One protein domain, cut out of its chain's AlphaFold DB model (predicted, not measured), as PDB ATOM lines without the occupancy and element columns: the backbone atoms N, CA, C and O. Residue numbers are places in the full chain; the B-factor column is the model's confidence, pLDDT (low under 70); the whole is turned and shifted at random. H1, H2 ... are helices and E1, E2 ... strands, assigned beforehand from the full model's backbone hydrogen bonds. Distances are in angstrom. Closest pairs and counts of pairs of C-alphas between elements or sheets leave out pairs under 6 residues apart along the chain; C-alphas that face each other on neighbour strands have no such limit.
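AT A GLANCE: This is residues 3 to 78 of the 218 residues of the protein "ASCH domain-containing protein" of Deltaproteobacteria bacterium (UniProt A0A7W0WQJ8). A twisted sheet of four strands has a ten-residue helix, H2, crossing one face and one short helical turn, H1, on the other face. The sheet is two hairpins side by side, E1 with E2 and E3 with E4, joined through the parallel inner strands E1 and E4; a long link, residues 53 to 65, loops from the end of E4 to the start of H2. The printed part has 76 residues, with E1, E2, H1, E3, E4 and H2 in that order along the chain; the sheet runs E2, E1, E4, E3 and is mixed, and the class is mixed, helices and strands. The whole is compact, with a radius of gyration of the C-alphas of 12.0 A, and only just elongated, with spans of 36 by 24 by 20 A.

IN THESE COORDINATES: E1, residues 3 to 8, begins with C-alpha 3 at (-30.481, 5.463, 20.598) and is 16.1 A long. E2, residues 14 to 20, is 20.1 A long. H1, residues 27 to 30, spans 5.2 A. E3, residues 39 to 43, spans 13.8 A. E4, residues 46 to 52, is 20.4 A long and ends with C-alpha 52 at (-28.801, 11.477, 36.141). H2, residues 66 to 75, is 14.0 A long and ends with C-alpha 75 at (-39.160, 8.998, 32.879).

HOW THE PARTS SIT: E1 and E2 form an antiparallel hairpin at 164 degrees; N 5 and O 17 are 2.8 A apart, within hydrogen-bond range. E1 and E4 are parallel at 19 degrees, with N 6 and O 49 at 2.8 A. E3 and E4 form an antiparallel hairpin at 167 degrees, with N 48 and O 41 at 2.8 A. E2 and E3 are edge strands. H1 is on the sheet, at a height of 7.8 A, only just over E1, with 3 C-alphas falling on it; the closest C-alphas of the two are those of Ala 3 and Pro 27, 5.4 A apart. E2, H1 and E3 form a split strand-helix-strand unit, two strands running the same way with E1 and E4 between them; its crossover is right-handed. H2 is on the opposite face, at a height of 8.5 A over E1 and E4. On the local plane it stands at 62 degrees to E1, only just across the strands. The closest C-alphas of E3 and H2 are those of Gly 39 and Ala 75, 4.4 A apart. H1 and H2 are apart. In H2 every O i to N i+4 pair is within hydrogen-bond range; H1 is too short for such a pair.

THE WHOLE: The two C-alphas farthest apart in the domain, those of Gly 24 and Arg 60, are 37.0 A apart. The printed part has no cut. The link from E4 to H2, 13 residues, is long; those from E1 to E2 and from E3 to E4 are tight. The mean pLDDT of the printed part is 84.1, and residues 54 to 63 are under 70.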
ATOM      1  N   ALA A   3     -30.384   5.371  19.149       94.94
ATOM      2  CA  ALA A   3     -30.481   5.463  20.598       94.94
ATOM      3  C   ALA A   3     -30.121   6.879  21.050       94.94
ATOM      4  O   ALA A   3     -29.094   7.406  20.627       94.94
ATOM      5  N   THR A   4     -30.937   7.482  21.915       93.56
ATOM      6  CA  THR A   4     -30.656   8.791  22.517       93.56
ATOM      7  C   THR A   4     -30.610   8.692  24.034       93.56
ATOM      8  O   THR A   4     -31.526   8.154  24.653       93.56
ATOM      9  N   ALA A   5     -29.555   9.237  24.635       91.56
ATOM     10  CA  ALA A   5     -29.441   9.454  26.071       91.56
ATOM     11  C   ALA A   5     -29.714  10.925  26.393       91.56
ATOM     12  O   ALA A   5     -28.972  11.791  25.934       91.56
ATOM     13  N   LEU A   6     -30.738  11.198  27.200       89.94
ATOM     14  CA  LEU A   6     -30.879  12.447  27.941       89.94
ATOM     15  C   LEU A   6     -30.064  12.306  29.229       89.94
ATOM     16  O   LEU A   6     -30.416  11.512  30.099       89.94
ATOM     17  N   VAL A   7     -28.955  13.031  29.322       87.00
ATOM     18  CA  VAL A   7     -28.040  12.969  30.467       87.00
ATOM     19  C   VAL A   7     -28.200  14.248  31.266       87.00
ATOM     20  O   VAL A   7     -27.785  15.311  30.805       87.00
ATOM     21  N   LEU A   8     -28.819  14.128  32.431       85.31
ATOM     22  CA  LEU A   8     -29.109  15.210  33.360       85.31
ATOM     23  C   LEU A   8     -28.038  15.258  34.452       85.31
ATOM     24  O   LEU A   8     -27.489  14.222  34.817       85.31
ATOM     25  N   ASP A   9     -27.747  16.437  34.982       80.81
ATOM     26  CA  ASP A   9     -27.108  16.574  36.286       80.81
ATOM     27  C   ASP A   9     -28.150  16.537  37.421       80.81
ATOM     28  O   ASP A   9     -29.352  16.383  37.183       80.81
ATOM     29  N   VAL A  10     -27.695  16.695  38.665       78.44
ATOM     30  CA  VAL A  10     -28.562  16.728  39.859       78.44
ATOM     31  C   VAL A  10     -29.517  17.927  39.908       78.44
ATOM     32  O   VAL A  10     -30.517  17.874  40.611       78.44
ATOM     33  N   ALA A  11     -29.253  18.985  39.138       76.81
ATOM     34  CA  ALA A  11     -30.160  20.115  38.938       76.81
ATOM     35  C   ALA A  11     -31.018  19.934  37.668       76.81
ATOM     36  O   ALA A  11     -31.556  20.897  37.121       76.81
ATOM     37  N   HIS A  12     -31.104  18.701  37.156       79.81
ATOM     38  CA  HIS A  12     -31.810  18.317  35.935       79.81
ATOM     39  C   HIS A  12     -31.474  19.176  34.710       79.81
ATOM     40  O   HIS A  12     -32.279  19.351  33.791       79.81
ATOM     41  N   ARG A  13     -30.237  19.661  34.660       75.69
ATOM     42  CA  ARG A  13     -29.651  20.317  33.498       75.69
ATOM     43  C   ARG A  13     -29.035  19.246  32.638       75.69
ATOM     44  O   ARG A  13     -28.271  18.423  33.131       75.69
ATOM     45  N   GLY A  14     -29.351  19.224  31.351       75.88
ATOM     46  CA  GLY A  14     -28.897  18.110  30.536       75.88
ATOM     47  C   GLY A  14     -28.620  18.415  29.090       75.88
ATOM     48  O   GLY A  14     -28.983  19.454  28.537       75.88
ATOM     49  N   ARG A  15     -27.993  17.418  28.476       77.44
ATOM     50  CA  ARG A  15     -27.756  17.318  27.041       77.44
ATOM     51  C   ARG A  15     -28.303  16.001  26.521       77.44
ATOM     52  O   ARG A  15     -28.371  15.006  27.243       77.44
ATOM     53  N   ALA A  16     -28.641  15.992  25.241       86.75
ATOM     54  CA  ALA A  16     -28.964  14.768  24.535       86.75
ATOM     55  C   ALA A  16     -27.762  14.298  23.714       86.75
ATOM     56  O   ALA A  16     -27.154  15.081  22.985       86.75
ATOM     57  N   LEU A  17     -27.447  13.009  23.802       88.44
ATOM     58  CA  LEU A  17     -26.481  12.334  22.939       88.44
ATOM     59  C   LEU A  17     -27.217  11.284  22.116       88.44
ATOM     60  O   LEU A  17     -27.869  10.418  22.689       88.44
ATOM     61  N   THR A  18     -27.095  11.339  20.790       92.69
ATOM     62  CA  THR A  18     -27.718  10.364  19.884       92.69
ATOM     63  C   THR A  18     -26.656   9.570  19.140       92.69
ATOM     64  O   THR A  18     -25.718  10.153  18.601       92.69
ATOM     65  N   VAL A  19     -26.833   8.251  19.081       94.44
ATOM     66  CA  VAL A  19     -25.970   7.317  18.350       94.44
ATOM     67  C   VAL A  19     -26.809   6.415  17.446       94.44
ATOM     68  O   VAL A  19     -27.961   6.095  17.760       94.44
ATOM     69  N   ASP A  20     -26.231   5.974  16.333       96.88
ATOM     70  CA  ASP A  20     -26.794   4.865  15.565       96.88
ATOM     71  C   ASP A  20     -26.530   3.548  16.302       96.88
ATOM     72  O   ASP A  20     -25.446   3.332  16.847       96.88
ATOM     73  N   VAL A  21     -27.532   2.669  16.347       95.69
ATOM     74  CA  VAL A  21     -27.429   1.357  16.997       95.69
ATOM     75  C   VAL A  21     -26.921   0.347  15.967       95.69
ATOM     76  O   VAL A  21     -27.655   0.073  15.014       95.69
ATOM     77  N   PRO A  22     -25.706  -0.216  16.133       94.25
ATOM     78  CA  PRO A  22     -25.184  -1.224  15.213       94.25
ATOM     79  C   PRO A  22     -26.028  -2.499  15.227       94.25
ATOM     80  O   PRO A  22     -26.581  -2.868  16.268       94.25
ATOM     81  N   ASP A  23     -26.064  -3.207  14.101       93.25
ATOM     82  CA  ASP A  23     -26.795  -4.469  13.981       93.25
ATOM     83  C   ASP A  23     -26.371  -5.469  15.067       93.25
ATOM     84  O   ASP A  23     -25.191  -5.636  15.384       93.25
ATOM     85  N   GLY A  24     -27.361  -6.111  15.691       91.56
ATOM     86  CA  GLY A  24     -27.150  -7.060  16.786       91.56
ATOM     87  C   GLY A  24     -26.787  -6.436  18.141       91.56
ATOM     88  O   GLY A  24     -26.738  -7.162  19.137       91.56
ATOM     89  N   LYS A  25     -26.576  -5.114  18.242       92.50
ATOM     90  CA  LYS A  25     -26.386  -4.438  19.535       92.50
ATOM     91  C   LYS A  25     -27.710  -3.976  20.137       92.50
ATOM     92  O   LYS A  25     -28.614  -3.505  19.455       92.50
ATOM     93  N   ARG A  26     -27.797  -4.060  21.468       92.06
ATOM     94  CA  ARG A  26     -28.900  -3.463  22.233       92.06
ATOM     95  C   ARG A  26     -28.732  -1.935  22.288       92.06
ATOM     96  O   ARG A  26     -27.605  -1.487  22.503       92.06
ATOM     97  N   PRO A  27     -29.812  -1.136  22.193       92.38
ATOM     98  CA  PRO A  27     -29.721   0.328  22.202       92.38
ATOM     99  C   PRO A  27     -28.981   0.911  23.410       92.38
ATOM    100  O   PRO A  27     -28.107   1.755  23.240       92.38
ATOM    101  N   LEU A  28     -29.258   0.409  24.619       90.38
ATOM    102  CA  LEU A  28     -28.579   0.863  25.838       90.38
ATOM    103  C   LEU A  28     -27.064   0.588  25.796       90.38
ATOM    104  O   LEU A  28     -26.272   1.424  26.211       90.38
ATOM    105  N   ALA A  29     -26.654  -0.551  25.229       90.12
ATOM    106  CA  ALA A  29     -25.240  -0.892  25.085       90.12
ATOM    107  C   ALA A  29     -24.525  -0.006  24.050       90.12
ATOM    108  O   ALA A  29     -23.330   0.244  24.181       90.12
ATOM    109  N   ALA A  30     -25.237   0.484  23.028       92.50
ATOM    110  CA  ALA A  30     -24.675   1.402  22.036       92.50
ATOM    111  C   ALA A  30     -24.346   2.784  22.626       92.50
ATOM    112  O   ALA A  30     -23.445   3.452  22.128       92.50
ATOM    113  N   LEU A  31     -25.032   3.192  23.700       92.00
ATOM    114  CA  LEU A  31     -24.788   4.464  24.386       92.00
ATOM    115  C   LEU A  31     -23.535   4.458  25.278       92.00
ATOM    116  O   LEU A  31     -23.114   5.532  25.694       92.00
ATOM    117  N   ALA A  32     -22.951   3.285  25.563       88.50
ATOM    118  CA  ALA A  32     -21.752   3.130  26.398       88.50
ATOM    119  C   ALA A  32     -21.854   3.882  27.746       88.50
ATOM    120  O   ALA A  32     -21.023   4.724  28.084       88.50
ATOM    121  N   ARG A  33     -22.929   3.614  28.497       83.19
ATOM    122  CA  ARG A  33     -23.188   4.199  29.823       83.19
ATOM    123  C   ARG A  33     -23.058   3.113  30.889       83.19
ATOM    124  O   ARG A  33     -23.567   2.013  30.690       83.19
ATOM    125  N   ASP A  34     -22.440   3.459  32.014       77.44
ATOM    126  CA  ASP A  34     -22.199   2.530  33.129       77.44
ATOM    127  C   ASP A  34     -23.308   2.563  34.198       77.44
ATOM    128  O   ASP A  34     -23.370   1.687  35.061       77.44
ATOM    129  N   SER A  35     -24.203   3.555  34.144       80.19
ATOM    130  CA  SER A  35     -25.332   3.706  35.066       80.19
ATOM    131  C   SER A  35     -26.638   3.157  34.490       80.19
ATOM    132  O   SER A  35     -26.844   3.091  33.274       80.19
ATOM    133  N   TRP A  36     -27.553   2.763  35.380       83.44
ATOM    134  CA  TRP A  36     -28.900   2.369  34.981       83.44
ATOM    135  C   TRP A  36     -29.747   3.610  34.661       83.44
ATOM    136  O   TRP A  36     -29.713   4.572  35.433       83.44
ATOM    137  N   PRO A  37     -30.515   3.619  33.557       88.44
ATOM    138  CA  PRO A  37     -31.370   4.752  33.235       88.44
ATOM    139  C   PRO A  37     -32.496   4.912  34.265       88.44
ATOM    140  O   PRO A  37     -33.070   3.931  34.739       88.44
ATOM    141  N   LEU A  38     -32.862   6.160  34.558       84.56
ATOM    142  CA  LEU A  38     -34.030   6.503  35.373       84.56
ATOM    143  C   LEU A  38     -35.338   6.061  34.725       84.56
ATOM    144  O   LEU A  38     -36.271   5.673  35.417       84.56
ATOM    145  N   GLY A  39     -35.370   6.075  33.396       86.62
ATOM    146  CA  GLY A  39     -36.467   5.552  32.606       86.62
ATOM    147  C   GLY A  39     -36.105   5.534  31.131       86.62
ATOM    148  O   GLY A  39     -35.040   6.000  30.713       86.62
ATOM    149  N   HIS A  40     -36.984   4.944  30.336       88.56
ATOM    150  CA  HIS A  40     -36.767   4.787  28.910       88.56
ATOM    151  C   HIS A  40     -38.078   4.890  28.144       88.56
ATOM    152  O   HIS A  40     -39.155   4.638  28.680       88.56
ATOM    153  N   ARG A  41     -37.967   5.215  26.859       87.50
ATOM    154  CA  ARG A  41     -39.079   5.240  25.915       87.50
ATOM    155  C   ARG A  41     -38.650   4.586  24.616       87.50
ATOM    156  O   ARG A  41     -37.624   4.945  24.041       87.50
ATOM    157  N   LEU A  42     -39.451   3.646  24.129       87.69
ATOM    158  CA  LEU A  42     -39.221   2.985  22.849       87.69
ATOM    159  C   LEU A  42     -40.254   3.465  21.833       87.69
ATOM    160  O   LEU A  42     -41.446   3.534  22.120       87.69
ATOM    161  N   THR A  43     -39.782   3.797  20.640       86.88
ATOM    162  CA  THR A  43     -40.603   4.130  19.473       86.88
ATOM    163  C   THR A  43     -40.120   3.315  18.280       86.88
ATOM    164  O   THR A  43     -39.053   2.691  18.338       86.88
ATOM    165  N   GLU A  44     -40.887   3.304  17.192       88.69
ATOM    166  CA  GLU A  44     -40.470   2.628  15.969       88.69
ATOM    167  C   GLU A  44     -39.141   3.218  15.464       88.69
ATOM    168  O   GLU A  44     -39.044   4.388  15.102       88.69
ATOM    169  N   GLY A  45     -38.079   2.411  15.508       90.50
ATOM    170  CA  GLY A  45     -36.750   2.798  15.039       90.50
ATOM    171  C   GLY A  45     -35.914   3.671  15.985       90.50
ATOM    172  O   GLY A  45     -34.762   3.951  15.636       90.50
ATOM    173  N   HIS A  46     -36.404   4.050  17.173       93.31
ATOM    174  CA  HIS A  46     -35.665   4.921  18.104       93.31
ATOM    175  C   HIS A  46     -35.940   4.586  19.577       93.31
ATOM    176  O   HIS A  46     -37.088   4.585  20.028       93.31
ATOM    177  N   ALA A  47     -34.875   4.326  20.336       93.19
ATOM    178  CA  ALA A  47     -34.899   4.140  21.784       93.19
ATOM    179  C   ALA A  47     -34.338   5.365  22.525       93.19
ATOM    180  O   ALA A  47     -33.290   5.893  22.160       93.19
ATOM    181  N   TRP A  48     -35.002   5.783  23.593       92.94
ATOM    182  CA  TRP A  48     -34.632   6.933  24.408       92.94
ATOM    183  C   TRP A  48     -34.431   6.507  25.855       92.94
ATOM    184  O   TRP A  48     -35.196   5.690  26.365       92.94
ATOM    185  N   PHE A  49     -33.434   7.074  26.521       92.12
ATOM    186  CA  PHE A  49     -33.075   6.757  27.900       92.12
ATOM    187  C   PHE A  49     -32.763   8.045  28.658       92.12
ATOM    188  O   PHE A  49     -32.094   8.920  28.112       92.12
ATOM    189  N   ALA A  50     -33.230   8.162  29.898       90.88
ATOM    190  CA  ALA A  50     -32.900   9.274  30.787       90.88
ATOM    191  C   ALA A  50     -31.917   8.808  31.865       90.88
ATOM    192  O   ALA A  50     -32.108   7.744  32.451       90.88
ATOM    193  N   PHE A  51     -30.890   9.600  32.143       88.94
ATOM    194  CA  PHE A  51     -29.884   9.344  33.172       88.94
ATOM    195  C   PHE A  51     -29.699  10.595  34.020       88.94
ATOM    196  O   PHE A  51     -29.837  11.700  33.499       88.94
ATOM    197  N   VAL A  52     -29.325  10.411  35.284       85.00
ATOM    198  CA  VAL A  52     -28.801  11.477  36.141       85.00
ATOM    199  C   VAL A  52     -27.356  11.141  36.496       85.00
ATOM    200  O   VAL A  52     -27.039  10.002  36.844       85.00
ATOM    201  N   GLU A  53     -26.478  12.124  36.350       82.50
ATOM    202  CA  GLU A  53     -25.071  12.092  36.735       82.50
ATOM    203  C   GLU A  53     -24.825  13.136  37.834       82.50
ATOM    204  O   GLU A  53     -25.487  14.169  37.904       82.50
ATOM    205  N   THR A  54     -23.848  12.887  38.705       69.56
ATOM    206  CA  THR A  54     -23.522  13.801  39.813       69.56
ATOM    207  C   THR A  54     -22.693  15.013  39.378       69.56
ATOM    208  O   THR A  54     -22.595  15.993  40.113       69.56
ATOM    209  N   ALA A  55     -22.094  14.974  38.185       66.19
ATOM    210  CA  ALA A  55     -21.315  16.080  37.646       66.19
ATOM    211  C   ALA A  55     -22.233  17.211  37.151       66.19
ATOM    212  O   ALA A  55     -23.103  16.979  36.312       66.19
ATOM    213  N   LYS A  56     -22.005  18.439  37.641       60.31
ATOM    214  CA  LYS A  56     -22.746  19.640  37.221       60.31
ATOM    215  C   LYS A  56     -22.566  19.909  35.721       60.31
ATOM    216  O   LYS A  56     -21.451  19.829  35.202       60.31
ATOM    217  N   GLN A  57     -23.651  20.279  35.047       62.91
ATOM    218  CA  GLN A  57     -23.680  20.696  33.646       62.91
ATOM    219  C   GLN A  57     -24.074  22.183  33.526       62.91
ATOM    220  O   GLN A  57     -24.812  22.732  34.342       62.91
ATOM    221  N   GLU A  58     -23.579  22.862  32.486       55.81
ATOM    222  CA  GLU A  58     -23.681  24.330  32.344       55.81
ATOM    223  C   GLU A  58     -25.050  24.846  31.838       55.81
ATOM    224  O   GLU A  58     -25.299  26.049  31.819       55.81
ATOM    225  N   SER A  59     -25.966  23.968  31.423       56.06
ATOM    226  CA  SER A  59     -27.215  24.362  30.744       56.06
ATOM    227  C   SER A  59     -28.319  24.797  31.716       56.06
ATOM    228  O   SER A  59     -28.683  24.024  32.582       56.06
ATOM    229  N   ARG A  60     -28.935  25.978  31.559       54.97
ATOM    230  CA  ARG A  60     -30.090  26.396  32.398       54.97
ATOM    231  C   ARG A  60     -31.460  26.223  31.735       54.97
ATOM    232  O   ARG A  60     -32.465  26.262  32.431       54.97
ATOM    233  N   ALA A  61     -31.524  26.064  30.414       62.81
ATOM    234  CA  ALA A  61     -32.792  26.065  29.686       62.81
ATOM    235  C   ALA A  61     -33.190  24.658  29.234       62.81
ATOM    236  O   ALA A  61     -32.383  23.931  28.646       62.81
ATOM    237  N   TRP A  62     -34.462  24.305  29.430       65.75
ATOM    238  CA  TRP A  62     -35.039  23.139  28.772       65.75
ATOM    239  C   TRP A  62     -34.951  23.293  27.257       65.75
ATOM    240  O   TRP A  62     -35.235  24.346  26.685       65.75
ATOM    241  N   THR A  63     -34.582  22.201  26.599       66.94
ATOM    242  CA  THR A  63     -34.597  22.119  25.142       66.94
ATOM    243  C   THR A  63     -35.994  22.414  24.583       66.94
ATOM    244  O   THR A  63     -37.015  22.018  25.150       66.94
ATOM    245  N   GLN A  64     -36.048  23.078  23.424       71.81
ATOM    246  CA  GLN A  64     -37.291  23.214  22.652       71.81
ATOM    247  C   GLN A  64     -37.731  21.880  22.019       71.81
ATOM    248  O   GLN A  64     -38.854  21.762  21.524       71.81
ATOM    249  N   ASP A  65     -36.871  20.858  22.060       81.12
ATOM    250  CA  ASP A  65     -37.190  19.511  21.607       81.12
ATOM    251  C   ASP A  65     -38.304  18.894  22.465       81.12
ATOM    252  O   ASP A  65     -38.150  18.552  23.641       81.12
ATOM    253  N   THR A  66     -39.460  18.723  21.834       83.00
ATOM    254  CA  THR A  66     -40.661  18.193  22.478       83.00
ATOM    255  C   THR A  66     -40.537  16.706  22.823       83.00
ATOM    256  O   THR A  66     -41.196  16.255  23.759       83.00
ATOM    257  N   ALA A  67     -39.716  15.928  22.111       82.94
ATOM    258  CA  ALA A  67     -39.505  14.514  22.422       82.94
ATOM    259  C   ALA A  67     -38.673  14.345  23.698       82.94
ATOM    260  O   ALA A  67     -39.023  13.530  24.552       82.94
ATOM    261  N   LEU A  68     -37.630  15.165  23.863       82.88
ATOM    262  CA  LEU A  68     -36.817  15.192  25.082       82.88
ATOM    263  C   LEU A  68     -37.620  15.665  26.293       82.88
ATOM    264  O   LEU A  68     -37.532  15.052  27.354       82.88
ATOM    265  N   TRP A  69     -38.449  16.695  26.120       86.12
ATOM    266  CA  TRP A  69     -39.361  17.137  27.174       86.12
ATOM    267  C   TRP A  69     -40.335  16.029  27.600       86.12
ATOM    268  O   TRP A  69     -40.464  15.743  28.786       86.12
ATOM    269  N   LYS A  70     -40.978  15.350  26.639       87.00
ATOM    270  CA  LYS A  70     -41.886  14.231  26.943       87.00
ATOM    271  C   LYS A  70     -41.178  13.096  27.673       87.00
ATOM    272  O   LYS A  70     -41.724  12.569  28.633       87.00
ATOM    273  N   LEU A  71     -39.964  12.740  27.246       86.88
ATOM    274  CA  LEU A  71     -39.159  11.741  27.947       86.88
ATOM    275  C   LEU A  71     -38.872  12.172  29.384       86.88
ATOM    276  O   LEU A  71     -38.988  11.349  30.280       86.88
ATOM    277  N   TYR A  72     -38.506  13.432  29.614       88.44
ATOM    278  CA  TYR A  72     -38.258  13.940  30.959       88.44
ATOM    279  C   TYR A  72     -39.508  13.835  31.844       88.44
ATOM    280  O   TYR A  72     -39.445  13.272  32.934       88.44
ATOM    281  N   VAL A  73     -40.666  14.276  31.352       90.38
ATOM    282  CA  VAL A  73     -41.932  14.151  32.089       90.38
ATOM    283  C   VAL A  73     -42.257  12.685  32.398       90.38
ATOM    284  O   VAL A  73     -42.530  12.347  33.546       90.38
ATOM    285  N   GLU A  74     -42.184  11.798  31.404       88.19
ATOM    286  CA  GLU A  74     -42.509  10.373  31.555       88.19
ATOM    287  C   GLU A  74     -41.517   9.649  32.489       88.19
ATOM    288  O   GLU A  74     -41.929   8.988  33.440       88.19
ATOM    289  N   ALA A  75     -40.214   9.783  32.234       86.56
ATOM    290  CA  ALA A  75     -39.160   8.998  32.879       86.56
ATOM    291  C   ALA A  75     -38.656   9.589  34.200       86.56
ATOM    292  O   ALA A  75     -38.178   8.845  35.053       86.56
ATOM    293  N   VAL A  76     -38.707  10.913  34.353       88.19
ATOM    294  CA  VAL A  76     -38.128  11.616  35.508       88.19
ATOM    295  C   VAL A  76     -39.232  12.117  36.431       88.19
ATOM    296  O   VAL A  76     -39.135  11.931  37.637       88.19
ATOM    297  N   LEU A  77     -40.330  12.658  35.892       91.31
ATOM    298  CA  LEU A  77     -41.450  13.173  36.700       91.31
ATOM    299  C   LEU A  77     -42.606  12.179  36.880       91.31
ATOM    300  O   LEU A  77     -43.662  12.540  37.404       91.31
ATOM    301  N   GLY A  78     -42.438  10.928  36.442       90.06
ATOM    302  CA  GLY A  78     -43.457   9.882  36.582       90.06
ATOM    303  C   GLY A  78     -44.762  10.196  35.840       90.06
ATOM    304  O   GLY A  78     -45.844   9.820  36.299       90.06
TER     305      GLY A  78